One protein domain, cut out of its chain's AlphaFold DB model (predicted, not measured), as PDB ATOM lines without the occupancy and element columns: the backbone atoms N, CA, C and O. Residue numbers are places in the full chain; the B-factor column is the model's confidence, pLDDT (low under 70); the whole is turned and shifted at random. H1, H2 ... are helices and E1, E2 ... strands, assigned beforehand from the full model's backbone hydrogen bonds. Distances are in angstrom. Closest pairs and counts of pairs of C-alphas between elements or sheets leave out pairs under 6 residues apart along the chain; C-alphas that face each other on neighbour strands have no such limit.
ATOM      1  N   PHE A   2     169.658 166.913 115.951       84.94
ATOM      2  CA  PHE A   2     168.689 166.333 114.997       84.94
ATOM      3  C   PHE A   2     169.321 165.550 113.834       84.94
ATOM      4  O   PHE A   2     168.857 164.469 113.499       84.94
ATOM      5  N   ALA A   3     170.432 166.032 113.265       87.94
ATOM      6  CA  ALA A   3     171.118 165.310 112.188       87.94
ATOM      7  C   ALA A   3     171.660 163.942 112.644       87.94
ATOM      8  O   ALA A   3     171.501 162.949 111.945       87.94
ATOM      9  N   VAL A   4     172.241 163.869 113.846       90.56
ATOM     10  CA  VAL A   4     172.800 162.622 114.401       90.56
ATOM     11  C   VAL A   4     171.695 161.609 114.705       90.56
ATOM     12  O   VAL A   4     171.845 160.430 114.402       90.56
ATOM     13  N   THR A   5     170.569 162.064 115.258       92.56
ATOM     14  CA  THR A   5     169.414 161.196 115.545       92.56
ATOM     15  C   THR A   5     168.738 160.700 114.268       92.56
ATOM     16  O   THR A   5     168.418 159.518 114.182       92.56
ATOM     17  N   ALA A   6     168.599 161.549 113.245       91.69
ATOM     18  CA  ALA A   6     168.083 161.147 111.937       91.69
ATOM     19  C   ALA A   6     168.989 160.110 111.251       91.69
ATOM     20  O   ALA A   6     168.510 159.099 110.738       91.69
ATOM     21  N   LEU A   7     170.309 160.318 111.297       93.62
ATOM     22  CA  LEU A   7     171.283 159.406 110.696       93.62
ATOM     23  C   LEU A   7     171.312 158.062 111.441       93.62
ATOM     24  O   LEU A   7     171.216 157.013 110.808       93.62
ATOM     25  N   ALA A   8     171.310 158.081 112.777       93.06
ATOM     26  CA  ALA A   8     171.181 156.872 113.592       93.06
ATOM     27  C   ALA A   8     169.863 156.119 113.324       93.06
ATOM     28  O   ALA A   8     169.873 154.897 113.178       93.06
ATOM     29  N   GLY A   9     168.743 156.838 113.197       94.75
ATOM     30  CA  GLY A   9     167.444 156.257 112.855       94.75
ATOM     31  C   GLY A   9     167.451 155.581 111.484       94.75
ATOM     32  O   GLY A   9     167.029 154.433 111.358       94.75
ATOM     33  N   SER A  10     168.000 156.251 110.466       93.31
ATOM     34  CA  SER A  10     168.117 155.685 109.117       93.31
ATOM     35  C   SER A  10     168.973 154.413 109.090       93.31
ATOM     36  O   SER A  10     168.552 153.405 108.523       93.31
ATOM     37  N   LEU A  11     170.116 154.406 109.785       94.50
ATOM     38  CA  LEU A  11     170.971 153.224 109.922       94.50
ATOM     39  C   LEU A  11     170.250 152.071 110.627       94.50
ATOM     40  O   LEU A  11     170.375 150.927 110.195       94.50
ATOM     41  N   ALA A  12     169.468 152.358 111.670       94.25
ATOM     42  CA  ALA A  12     168.676 151.345 112.357       94.25
ATOM     43  C   ALA A  12     167.632 150.710 111.422       94.25
ATOM     44  O   ALA A  12     167.525 149.486 111.365       94.25
ATOM     45  N   VAL A  13     166.910 151.517 110.639       94.31
ATOM     46  CA  VAL A  13     165.922 151.019 109.665       94.31
ATOM     47  C   VAL A  13     166.590 150.145 108.602       94.31
ATOM     48  O   VAL A  13     166.119 149.040 108.327       94.31
ATOM     49  N   VAL A  14     167.718 150.592 108.043       94.19
ATOM     50  CA  VAL A  14     168.480 149.819 107.051       94.19
ATOM     51  C   VAL A  14     168.975 148.498 107.644       94.19
ATOM     52  O   VAL A  14     168.837 147.455 107.007       94.19
ATOM     53  N   ALA A  15     169.488 148.509 108.877       91.81
ATOM     54  CA  ALA A  15     169.942 147.300 109.557       91.81
ATOM     55  C   ALA A  15     168.800 146.294 109.779       91.81
ATOM     56  O   ALA A  15     168.977 145.100 109.533       91.81
ATOM     57  N   VAL A  16     167.617 146.765 110.185       91.81
ATOM     58  CA  VAL A  16     166.429 145.916 110.366       91.81
ATOM     59  C   VAL A  16     165.973 145.313 109.038       91.81
ATOM     60  O   VAL A  16     165.711 144.111 108.970       91.81
ATOM     61  N   LEU A  17     165.923 146.108 107.966       92.25
ATOM     62  CA  LEU A  17     165.555 145.622 106.635       92.25
ATOM     63  C   LEU A  17     166.555 144.586 106.112       92.25
ATOM     64  O   LEU A  17     166.148 143.524 105.641       92.25
ATOM     65  N   ALA A  18     167.854 144.849 106.249       89.31
ATOM     66  CA  ALA A  18     168.900 143.912 105.859       89.31
ATOM     67  C   ALA A  18     168.796 142.594 106.641       89.31
ATOM     68  O   ALA A  18     168.859 141.517 106.048       89.31
ATOM     69  N   ALA A  19     168.562 142.662 107.955       83.81
ATOM     70  CA  ALA A  19     168.357 141.480 108.785       83.81
ATOM     71  C   ALA A  19     167.104 140.692 108.368       83.81
ATOM     72  O   ALA A  19     167.153 139.465 108.286       83.81
ATOM     73  N   ALA A  20     165.998 141.373 108.053       83.69
ATOM     74  CA  ALA A  20     164.764 140.735 107.598       83.69
ATOM     75  C   ALA A  20     164.930 140.049 106.231       83.69
ATOM     76  O   ALA A  20     164.438 138.936 106.032       83.69
ATOM     77  N   LEU A  21     165.646 140.680 105.298       86.38
ATOM     78  CA  LEU A  21     165.964 140.100 103.992       86.38
ATOM     79  C   LEU A  21     166.914 138.912 104.118       86.38
ATOM     80  O   LEU A  21     166.646 137.861 103.538       86.38
ATOM     81  N   ALA A  22     167.970 139.037 104.924       81.31
ATOM     82  CA  ALA A  22     168.867 137.930 105.227       81.31
ATOM     83  C   ALA A  22     168.077 136.764 105.829       81.31
ATOM     84  O   ALA A  22     168.147 135.651 105.319       81.31
ATOM     85  N   TYR A  23     167.225 137.029 106.826       78.06
ATOM     86  CA  TYR A  23     166.321 136.035 107.398       78.06
ATOM     87  C   TYR A  23     165.437 135.385 106.326       78.06
ATOM     88  O   TYR A  23     165.300 134.166 106.306       78.06
ATOM     89  N   ARG A  24     164.889 136.158 105.379       77.69
ATOM     90  CA  ARG A  24     164.108 135.624 104.251       77.69
ATOM     91  C   ARG A  24     164.912 134.816 103.236       77.69
ATOM     92  O   ARG A  24     164.315 133.968 102.575       77.69
ATOM     93  N   ALA A  25     166.216 135.029 103.130       75.06
ATOM     94  CA  ALA A  25     167.100 134.241 102.279       75.06
ATOM     95  C   ALA A  25     167.547 132.925 102.940       75.06
ATOM     96  O   ALA A  25     167.992 132.013 102.244       75.06
ATOM     97  N   LEU A  26     167.416 132.789 104.268       74.00
ATOM     98  CA  LEU A  26     167.820 131.564 104.955       74.00
ATOM     99  C   LEU A  26     166.960 130.370 104.495       74.00
ATOM    100  O   LEU A  26     165.721 130.461 104.515       74.00
ATOM    101  N   PRO A  27     167.591 129.234 104.147       67.69
ATOM    102  CA  PRO A  27     166.885 128.035 103.729       67.69
ATOM    103  C   PRO A  27     166.056 127.456 104.883       67.69
ATOM    104  O   PRO A  27     166.479 127.424 106.043       67.69
ATOM    105  N   THR A  28     164.849 127.001 104.554       67.81
ATOM    106  CA  THR A  28     163.906 126.341 105.475       67.81
ATOM    107  C   THR A  28     164.008 124.815 105.401       67.81
ATOM    108  O   THR A  28     163.836 124.135 106.414       67.81
ATOM    109  N   GLY A  29     164.375 124.266 104.239       67.19
ATOM    110  CA  GLY A  29     164.407 122.823 103.982       67.19
ATOM    111  C   GLY A  29     165.493 122.071 104.757       67.19
ATOM    112  O   GLY A  29     166.613 122.559 104.910       67.19
ATOM    113  N   ARG A  30     165.162 120.866 105.237       71.19
ATOM    114  CA  ARG A  30     166.051 119.957 106.001       71.19
ATOM    115  C   ARG A  30     167.135 119.280 105.153       71.19
ATOM    116  O   ARG A  30     167.929 118.490 105.664       71.19
ATOM    117  N   MET A  31     167.147 119.573 103.857       78.62
ATOM    118  CA  MET A  31     168.106 119.037 102.906       78.62
ATOM    119  C   MET A  31     169.253 120.014 102.693       78.62
ATOM    120  O   MET A  31     169.062 121.226 102.569       78.62
ATOM    121  N   CYS A  32     170.461 119.469 102.627       79.19
ATOM    122  CA  CYS A  32     171.646 120.237 102.309       79.19
ATOM    123  C   CYS A  32     171.557 120.760 100.865       79.19
ATOM    124  O   CYS A  32     171.390 119.952  99.949       79.19
ATOM    125  N   PRO A  33     171.746 122.068 100.619       76.62
ATOM    126  CA  PRO A  33     171.707 122.621  99.263       76.62
ATOM    127  C   PRO A  33     172.881 122.158  98.387       76.62
ATOM    128  O   PRO A  33     172.830 122.314  97.175       76.62
ATOM    129  N   GLN A  34     173.947 121.615  98.986       81.31
ATOM    130  CA  GLN A  34     175.131 121.148  98.259       81.31
ATOM    131  C   GLN A  34     175.023 119.684  97.826       81.31
ATOM    132  O   GLN A  34     175.363 119.356  96.696       81.31
ATOM    133  N   CYS A  35     174.579 118.794  98.717       82.19
ATOM    134  CA  CYS A  35     174.596 117.348  98.464       82.19
ATOM    135  C   CYS A  35     173.229 116.663  98.584       82.19
ATOM    136  O   CYS A  35     173.160 115.443  98.464       82.19
ATOM    137  N   GLY A  36     172.163 117.403  98.908       80.00
ATOM    138  CA  GLY A  36     170.825 116.849  99.149       80.00
ATOM    139  C   GLY A  36     170.714 115.960 100.394       80.00
ATOM    140  O   GLY A  36     169.651 115.422 100.671       80.00
ATOM    141  N   GLY A  37     171.797 115.785 101.160       81.00
ATOM    142  CA  GLY A  37     171.792 114.975 102.377       81.00
ATOM    143  C   GLY A  37     170.966 115.602 103.498       81.00
ATOM    144  O   GLY A  37     170.855 116.827 103.583       81.00
ATOM    145  N   LEU A  38     170.438 114.761 104.389       79.19
ATOM    146  CA  LEU A  38     169.765 115.206 105.609       79.19
ATOM    147  C   LEU A  38     170.736 116.007 106.485       79.19
ATOM    148  O   LEU A  38     171.880 115.600 106.713       79.19
ATOM    149  N   THR A  39     170.289 117.172 106.949       83.75
ATOM    150  CA  THR A  39     171.050 118.007 107.882       83.75
ATOM    151  C   THR A  39     170.579 117.773 109.310       83.75
ATOM    152  O   THR A  39     169.382 117.850 109.580       83.75
ATOM    153  N   ALA A  40     171.520 117.563 110.225       81.56
ATOM    154  CA  ALA A  40     171.268 117.518 111.655       81.56
ATOM    155  C   ALA A  40     171.186 118.937 112.229       81.56
ATOM    156  O   ALA A  40     171.805 119.879 111.726       81.56
ATOM    157  N   THR A  41     170.419 119.096 113.302       79.50
ATOM    158  CA  THR A  41     170.219 120.390 113.950       79.50
ATOM    159  C   THR A  41     171.168 120.533 115.125       79.50
ATOM    160  O   THR A  41     171.141 119.723 116.045       79.50
ATOM    161  N   VAL A  42     171.986 121.578 115.117       79.19
ATOM    162  CA  VAL A  42     172.973 121.848 116.161       79.19
ATOM    163  C   VAL A  42     172.429 122.939 117.079       79.19
ATOM    164  O   VAL A  42     172.002 124.005 116.626       79.19
ATOM    165  N   ARG A  43     172.429 122.689 118.392       72.56
ATOM    166  CA  ARG A  43     172.062 123.707 119.385       72.56
ATOM    167  C   ARG A  43     173.197 124.740 119.472       72.56
ATOM    168  O   ARG A  43     174.334 124.361 119.758       72.56
ATOM    169  N   PRO A  44     172.929 126.038 119.235       68.81
ATOM    170  CA  PRO A  44     173.963 127.051 119.367       68.81
ATOM    171  C   PRO A  44     174.359 127.221 120.848       68.81
ATOM    172  O   PRO A  44     173.510 127.076 121.735       68.81
ATOM    173  N   PRO A  45     175.628 127.549 121.144       66.44
ATOM    174  CA  PRO A  45     176.096 127.686 122.518       66.44
ATOM    175  C   PRO A  45     175.439 128.886 123.223       66.44
ATOM    176  O   PRO A  45     175.454 130.005 122.708       66.44
ATOM    177  N   GLY A  46     174.894 128.628 124.420       65.94
ATOM    178  CA  GLY A  46     174.433 129.548 125.477       65.94
ATOM    179  C   GLY A  46     173.908 130.930 125.066       65.94
ATOM    180  O   GLY A  46     172.710 131.195 125.123       65.94
ATOM    181  N   ARG A  47     174.805 131.834 124.665       65.81
ATOM    182  CA  ARG A  47     174.499 133.246 124.372       65.81
ATOM    183  C   ARG A  47     173.655 133.462 123.116       65.81
ATOM    184  O   ARG A  47     173.043 134.513 122.991       65.81
ATOM    185  N   LEU A  48     173.588 132.486 122.210       66.25
ATOM    186  CA  LEU A  48     172.733 132.538 121.014       66.25
ATOM    187  C   LEU A  48     171.417 131.761 121.194       66.25
ATOM    188  O   LEU A  48     170.653 131.590 120.246       66.25
ATOM    189  N   ARG A  49     171.106 131.299 122.413       69.50
ATOM    190  CA  ARG A  49     169.894 130.510 122.678       69.50
ATOM    191  C   ARG A  49     168.605 131.304 122.460       69.50
ATOM    192  O   ARG A  49     167.597 130.719 122.080       69.50
ATOM    193  N   TRP A  50     168.631 132.626 122.632       74.81
ATOM    194  CA  TRP A  50     167.483 133.488 122.320       74.81
ATOM    195  C   TRP A  50     167.170 133.505 120.814       74.81
ATOM    196  O   TRP A  50     166.001 133.476 120.428       74.81
ATOM    197  N   LEU A  51     168.200 133.430 119.962       71.31
ATOM    198  CA  LEU A  51     168.044 133.282 118.511       71.31
ATOM    199  C   LEU A  51     167.556 131.888 118.115       71.31
ATOM    200  O   LEU A  51     166.939 131.757 117.063       71.31
ATOM    201  N   ALA A  52     167.745 130.868 118.959       70.88
ATOM    202  CA  ALA A  52     167.328 129.489 118.676       70.88
ATOM    203  C   ALA A  52     165.805 129.313 118.495       70.88
ATOM    204  O   ALA A  52     165.347 128.276 118.001       70.88
ATOM    205  N   ARG A  53     165.013 130.317 118.902       71.44
ATOM    206  CA  ARG A  53     163.568 130.393 118.630       71.44
ATOM    207  C   ARG A  53     163.264 130.700 117.161       71.44
ATOM    208  O   ARG A  53     162.262 130.225 116.647       71.44
ATOM    209  N   TRP A  54     164.142 131.442 116.492       71.50
ATOM    210  CA  TRP A  54     163.940 131.959 115.135       71.50
ATOM    211  C   TRP A  54     164.839 131.274 114.103       71.50
ATOM    212  O   TRP A  54     164.448 131.080 112.949       71.50
ATOM    213  N   VAL A  55     166.049 130.912 114.526       76.12
ATOM    214  CA  VAL A  55     167.138 130.408 113.693       76.12
ATOM    215  C   VAL A  55     167.632 129.086 114.266       76.12
ATOM    216  O   VAL A  55     167.946 128.987 115.449       76.12
ATOM    217  N   GLN A  56     167.725 128.066 113.426       79.50
ATOM    218  CA  GLN A  56     168.272 126.767 113.780       79.50
ATOM    219  C   GLN A  56     169.614 126.584 113.086       79.50
ATOM    220  O   GLN A  56     169.717 126.739 111.871       79.50
ATOM    221  N   TRP A  57     170.649 126.248 113.850       81.69
ATOM    222  CA  TRP A  57     171.935 125.904 113.263       81.69
ATOM    223  C   TRP A  57     171.852 124.495 112.677       81.69
ATOM    224  O   TRP A  57     171.300 123.594 113.310       81.69
ATOM    225  N   ARG A  58     172.344 124.306 111.457       83.00
ATOM    226  CA  ARG A  58     172.267 123.036 110.733       83.00
ATOM    227  C   ARG A  58     173.641 122.606 110.275       83.00
ATOM    228  O   ARG A  58     174.431 123.433 109.829       83.00
ATOM    229  N   TRP A  59     173.888 121.307 110.361       85.94
ATOM    230  CA  TRP A  59     175.128 120.676 109.942       85.94
ATOM    231  C   TRP A  59     174.837 119.442 109.088       85.94
ATOM    232  O   TRP A  59     173.974 118.631 109.418       85.94
ATOM    233  N   CYS A  60     175.540 119.296 107.969       85.88
ATOM    234  CA  CYS A  60     175.434 118.142 107.086       85.88
ATOM    235  C   CYS A  60     176.597 117.177 107.328       85.88
ATOM    236  O   CYS A  60     177.749 117.525 107.072       85.88
ATOM    237  N   SER A  61     176.297 115.933 107.705       84.81
ATOM    238  CA  SER A  61     177.315 114.896 107.915       84.81
ATOM    239  C   SER A  61     177.995 114.427 106.625       84.81
ATOM    240  O   SER A  61     179.154 114.026 106.660       84.81
ATOM    241  N   ARG A  62     177.312 114.509 105.471       83.44
ATOM    242  CA  ARG A  62     177.857 114.029 104.186       83.44
ATOM    243  C   ARG A  62     178.936 114.943 103.610       83.44
ATOM    244  O   ARG A  62     179.916 114.452 103.068       83.44
ATOM    245  N   CYS A  63     178.738 116.261 103.672       84.25
ATOM    246  CA  CYS A  63     179.646 117.236 103.051       84.25
ATOM    247  C   CYS A  63     180.294 118.212 104.044       84.25
ATOM    248  O   CYS A  63     181.133 119.016 103.644       84.25
ATOM    249  N   GLY A  64     179.916 118.164 105.324       84.38
ATOM    250  CA  GLY A  64     180.416 119.073 106.356       84.38
ATOM    251  C   GLY A  64     179.856 120.494 106.275       84.38
ATOM    252  O   GLY A  64     180.355 121.371 106.974       84.38
ATOM    253  N   TRP A  65     178.849 120.741 105.431       83.00
ATOM    254  CA  TRP A  65     178.213 122.052 105.313       83.00
ATOM    255  C   TRP A  65     177.539 122.453 106.626       83.00
ATOM    256  O   TRP A  65     176.783 121.668 107.198       83.00
ATOM    257  N   GLU A  66     177.782 123.682 107.073       82.88
ATOM    258  CA  GLU A  66     177.206 124.245 108.289       82.88
ATOM    259  C   GLU A  66     176.604 125.617 107.977       82.88
ATOM    260  O   GLU A  66     177.294 126.487 107.445       82.88
ATOM    261  N   ALA A  67     175.326 125.823 108.292       80.12
ATOM    262  CA  ALA A  67     174.704 127.136 108.172       80.12
ATOM    263  C   ALA A  67     173.492 127.303 109.089       80.12
ATOM    264  O   ALA A  67     172.894 126.346 109.582       80.12
ATOM    265  N   ALA A  68     173.098 128.558 109.264       80.88
ATOM    266  CA  ALA A  68     171.837 128.930 109.874       80.88
ATOM    267  C   ALA A  68     170.667 128.681 108.905       80.88
ATOM    268  O   ALA A  68     170.685 129.135 107.762       80.88
ATOM    269  N   GLY A  69     169.630 127.996 109.376       80.19
ATOM    270  CA  GLY A  69     168.333 127.869 108.715       80.19
ATOM    271  C   GLY A  69     167.227 128.507 109.550       80.19
ATOM    272  O   GLY A  69     167.398 128.772 110.741       80.19
ATOM    273  N   ARG A  70     166.070 128.764 108.940       75.56
ATOM    274  CA  ARG A  70     164.897 129.243 109.685       75.56
ATOM    275  C   ARG A  70     164.210 128.098 110.412       75.56
ATOM    276  O   ARG A  70     164.072 127.007 109.864       75.56
ATOM    277  N   ARG A  71     163.745 128.370 111.632       69.38
ATOM    278  CA  ARG A  71     162.886 127.450 112.377       69.38
ATOM    279  C   ARG A  71     161.433 127.702 111.977       69.38
ATOM    280  O   ARG A  71     160.892 128.758 112.282       69.38
ATOM    281  N   GLY A  72     160.817 126.754 111.281       65.81
ATOM    282  CA  GLY A  72     159.410 126.831 110.893       65.81
ATOM    283  C   GLY A  72     159.014 125.707 109.934       65.81
ATOM    284  O   GLY A  72     159.905 125.083 109.348       65.81
ATOM    285  N   PRO A  73     157.706 125.433 109.787       59.34
ATOM    286  CA  PRO A  73     157.205 124.510 108.775       59.34
ATOM    287  C   PRO A  73     157.650 124.976 107.389       59.34
ATOM    288  O   PRO A  73     157.655 126.175 107.086       59.34
ATOM    289  N   GLU A  74     158.070 124.033 106.552       59.81
ATOM    290  CA  GLU A  74     158.371 124.356 105.166       59.81
ATOM    291  C   GLU A  74     157.067 124.623 104.418       59.81
ATOM    292  O   GLU A  74     156.370 123.724 103.964       59.81
ATOM    293  N   TRP A  75     156.722 125.901 104.299       48.84
ATOM    294  CA  TRP A  75     155.684 126.348 103.384       48.84
ATOM    295  C   TRP A  75     156.262 126.340 101.969       48.84
ATOM    296  O   TRP A  75     156.737 127.357 101.464       48.84
ATOM    297  N   ARG A  76     156.292 125.169 101.334       51.72
ATOM    298  CA  ARG A  76     156.461 125.081  99.883       51.72
ATOM    299  C   ARG A  76     155.097 125.322  99.247       51.72
ATOM    300  O   ARG A  76     154.148 124.607  99.546       51.72
ATOM    301  N   ALA A  77     154.990 126.337  98.388       45.66
ATOM    302  CA  ALA A  77     153.762 126.607  97.647       45.66
ATOM    303  C   ALA A  77     153.356 125.345  96.860       45.66
ATOM    304  O   ALA A  77     154.083 124.916  95.970       45.66
ATOM    305  N   GLY A  78     152.241 124.721  97.251       51.28
ATOM    306  CA  GLY A  78     151.718 123.495  96.638       51.28
ATOM    307  C   GLY A  78     152.149 122.165  97.277       51.28
ATOM    308  O   GLY A  78     151.634 121.130  96.872       51.28
ATOM    309  N   MET A  79     153.029 122.152  98.285       47.72
ATOM    310  CA  MET A  79     153.310 120.944  99.079       47.72
ATOM    311  C   MET A  79     152.684 121.072 100.466       47.72
ATOM    312  O   MET A  79     152.730 122.137 101.084       47.72
ATOM    313  N   ARG A  80     152.095 119.969 100.950       50.31
ATOM    314  CA  ARG A  80     151.599 119.864 102.329       50.31
ATOM    315  C   ARG A  80     152.739 120.208 103.299       50.31
ATOM    316  O   ARG A  80     153.893 119.920 102.968       50.31
ATOM    317  N   PRO A  81     152.447 120.823 104.461       52.34
ATOM    318  CA  PRO A  81     153.459 121.084 105.475       52.34
ATOM    319  C   PRO A  81     154.230 119.792 105.734       52.34
ATOM    320  O   PRO A  81     153.624 118.790 106.103       52.34
ATOM    321  N   VAL A  82     155.536 119.780 105.463       53.09
ATOM    322  CA  VAL A  82     156.326 118.579 105.729       53.09
ATOM    323  C   VAL A  82     156.402 118.417 107.233       53.09
ATOM    324  O   VAL A  82     156.855 119.307 107.967       53.09
ATOM    325  N   ASP A  83     155.898 117.267 107.654       52.12
ATOM    326  CA  ASP A  83     155.742 116.913 109.044       52.12
ATOM    327  C   ASP A  83     157.066 116.989 109.786       52.12
ATOM    328  O   ASP A  83     158.156 116.690 109.291       52.12
ATOM    329  N   HIS A  84     156.958 117.460 111.014       49.06
ATOM    330  CA  HIS A  84     158.049 117.392 111.958       49.06
ATOM    331  C   HIS A  84     158.184 115.910 112.355       49.06
ATOM    332  O   HIS A  84     157.165 115.249 112.534       49.06
ATOM    333  N   ASP A  85     159.407 115.377 112.497       44.66
ATOM    334  CA  ASP A  85     159.685 113.963 112.867       44.66
ATOM    335  C   ASP A  85     159.038 113.492 114.189       44.66
ATOM    336  O   ASP A  85     159.299 112.392 114.657       44.66
ATOM    337  N   SER A  86     158.189 114.303 114.814       55.81
ATOM    338  CA  SER A  86     157.364 113.954 115.963       55.81
ATOM    339  C   SER A  86     156.206 113.003 115.627       55.81
ATOM    340  O   SER A  86     155.348 112.803 116.480       55.81
ATOM    341  N   GLY A  87     156.103 112.489 114.393       51.94
ATOM    342  CA  GLY A  87     154.949 111.698 113.940       51.94
ATOM    343  C   GLY A  87     153.645 112.503 113.846       51.94
ATOM    344  O   GLY A  87     152.594 111.948 113.539       51.94
ATOM    345  N   PHE A  88     153.711 113.815 114.084       52.28
ATOM    346  CA  PHE A  88     152.558 114.703 114.073       52.28
ATOM    347  C   PHE A  88     152.252 115.113 112.639       52.28
ATOM    348  O   PHE A  88     153.110 115.723 111.998       52.28
ATOM    349  N   ARG A  89     151.040 114.802 112.161       55.41
ATOM    350  CA  ARG A  89     150.584 115.183 110.823       55.41
ATOM    351  C   ARG A  89     149.354 116.073 110.887       55.41
ATOM    352  O   ARG A  89     148.400 115.764 111.595       55.41
ATOM    353  N   TRP A  90     149.367 117.171 110.131       54.09
ATOM    354  CA  TRP A  90     148.149 117.948 109.897       54.09
ATOM    355  C   TRP A  90     147.255 117.141 108.952       54.09
ATOM    356  O   TRP A  90     147.599 116.959 107.782       54.09
ATOM    357  N   GLY A  91     146.131 116.633 109.467       48.72
ATOM    358  CA  GLY A  91     145.120 115.959 108.656       48.72
ATOM    359  C   GLY A  91     144.741 116.831 107.461       48.72
ATOM    360  O   GLY A  91     144.479 118.027 107.601       48.72
ATOM    361  N   SER A  92     144.778 116.262 106.257       46.88
ATOM    362  CA  SER A  92     144.355 116.994 105.069       46.88
ATOM    363  C   SER A  92     142.833 117.124 105.088       46.88
ATOM    364  O   SER A  92     142.164 116.100 105.197       46.88
ATOM    365  N   PRO A  93     142.269 118.331 104.905       52.22
ATOM    366  CA  PRO A  93     140.818 118.529 104.903       52.22
ATOM    367  C   PRO A  93     140.104 117.882 103.701       52.22
ATOM    368  O   PRO A  93     138.893 118.004 103.581       52.22
ATOM    369  N   ALA A  94     140.839 117.232 102.792       51.97
ATOM    370  CA  ALA A  94     140.294 116.586 101.601       51.97
ATOM    371  C   ALA A  94     139.951 115.097 101.796       51.97
ATOM    372  O   ALA A  94     139.424 114.481 100.875       51.97
ATOM    373  N   VAL A  95     140.260 114.505 102.955       50.06
ATOM    374  CA  VAL A  95     139.926 113.105 103.253       50.06
ATOM    375  C   VAL A  95     138.631 113.100 104.061       50.06
ATOM    376  O   VAL A  95     138.617 113.570 105.196       50.06
ATOM    377  N   GLY A  96     137.544 112.634 103.443       46.84
ATOM    378  CA  GLY A  96     136.227 112.518 104.073       46.84
ATOM    379  C   GLY A  96     136.280 111.721 105.379       46.84
ATOM    380  O   GLY A  96     137.016 110.742 105.478       46.84
ATOM    381  N   ASP A  97     135.534 112.203 106.374       54.59
ATOM    382  CA  ASP A  97     135.257 111.625 107.699       54.59
ATOM    383  C   ASP A  97     136.436 111.167 108.576       54.59
ATOM    384  O   ASP A  97     136.229 110.732 109.710       54.59
ATOM    385  N   ALA A  98     137.684 111.347 108.139       51.66
ATOM    386  CA  ALA A  98     138.830 111.180 109.018       51.66
ATOM    387  C   ALA A  98     138.857 112.342 110.028       51.66
ATOM    388  O   ALA A  98     138.876 113.510 109.618       51.66
ATOM    389  N   PRO A  99     138.879 112.074 111.349       49.12
ATOM    390  CA  PRO A  99     139.040 113.138 112.324       49.12
ATOM    391  C   PRO A  99     140.319 113.916 112.002       49.12
ATOM    392  O   PRO A  99     141.357 113.336 111.677       49.12
ATOM    393  N   ILE A 100     140.244 115.244 112.137       54.28
ATOM    394  CA  ILE A 100     141.346 116.205 111.919       54.28
ATOM    395  C   ILE A 100     142.617 115.805 112.710       54.28
ATOM    396  O   ILE A 100     143.720 116.259 112.402       54.28
ATOM    397  N   PHE A 101     142.466 114.910 113.693       53.41
ATOM    398  CA  PHE A 101     143.504 114.346 114.538       53.41
ATOM    399  C   PHE A 101     143.430 112.810 114.539       53.41
ATOM    400  O   PHE A 101     142.464 112.239 115.042       53.41
ATOM    401  N   TYR A 102     144.475 112.134 114.054       56.88
ATOM    402  CA  TYR A 102     144.715 110.724 114.366       56.88
ATOM    403  C   TYR A 102     146.215 110.468 114.553       56.88
ATOM    404  O   TYR A 102     147.049 110.967 113.796       56.88
ATOM    405  N   TRP A 103     146.560 109.705 115.590       49.59
ATOM    406  CA  TRP A 103     147.930 109.288 115.874       49.59
ATOM    407  C   TRP A 103     148.143 107.898 115.272       49.59
ATOM    408  O   TRP A 103     147.437 106.965 115.649       49.59
ATOM    409  N   ARG A 104     149.080 107.743 114.325       54.56
ATOM    410  CA  ARG A 104     149.463 106.421 113.793       54.56
ATOM    411  C   ARG A 104     150.804 106.003 114.410       54.56
ATOM    412  O   ARG A 104     151.802 106.667 114.125       54.56
ATOM    413  N   PRO A 105     150.853 104.940 115.230       45.62
ATOM    414  CA  PRO A 105     152.087 104.520 115.891       45.62
ATOM    415  C   PRO A 105     153.129 103.913 114.934       45.62
ATOM    416  O   PRO A 105     154.311 103.880 115.266       45.62
TER     417      PRO A 105
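This is residues 2 to 105 of the 193 residues of an uncharacterized protein of Gemmatimonadetes bacterium (UniProt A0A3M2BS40). There is little regular structure: H1, a long helix whose residues 2 to 22 stick out, a small three-stranded sheet, and a winding tail, residues 71 to 105, with no named element. The printed part has 104 residues, 39 in H1, E1, E2 and E3, in that order; the class is mixed. The antiparallel sheet runs E1, E2, E3. The whole is only just loose, close to extended, with radius of gyration of the C-alphas 19.1 A, spanning 64 by 36 by 27 A.

H1, residues 2 to 25, runs 34.6 A from C-alpha 2 at (168.689, 166.333, 114.997). E1 is residues 39 to 42, E2 residues 55 to 60, 16.2 A, and E3 residues 66 to 70, ending at (164.897, 129.243, 109.685).

The strands form a meander, each the antiparallel neighbour of the one before. Hairpin E1 and E2 has N 40 and O 59 within hydrogen-bond range, 2.8 A; hairpin E2 and E3 has N 56 and O 69, 2.8 A. H1 only grazes the sheet with residues 23 to 25. In H1 every O i to N i+4 pair is within range.

The farthest C-alphas, Ala 3 and Asp 97, are 64.7 A apart. The printed part has no cut. Links H1 to E1 and E1 to E2 are long. Residues 27 to 29, 44 to 49 and 71 to 105 have pLDDT under 70.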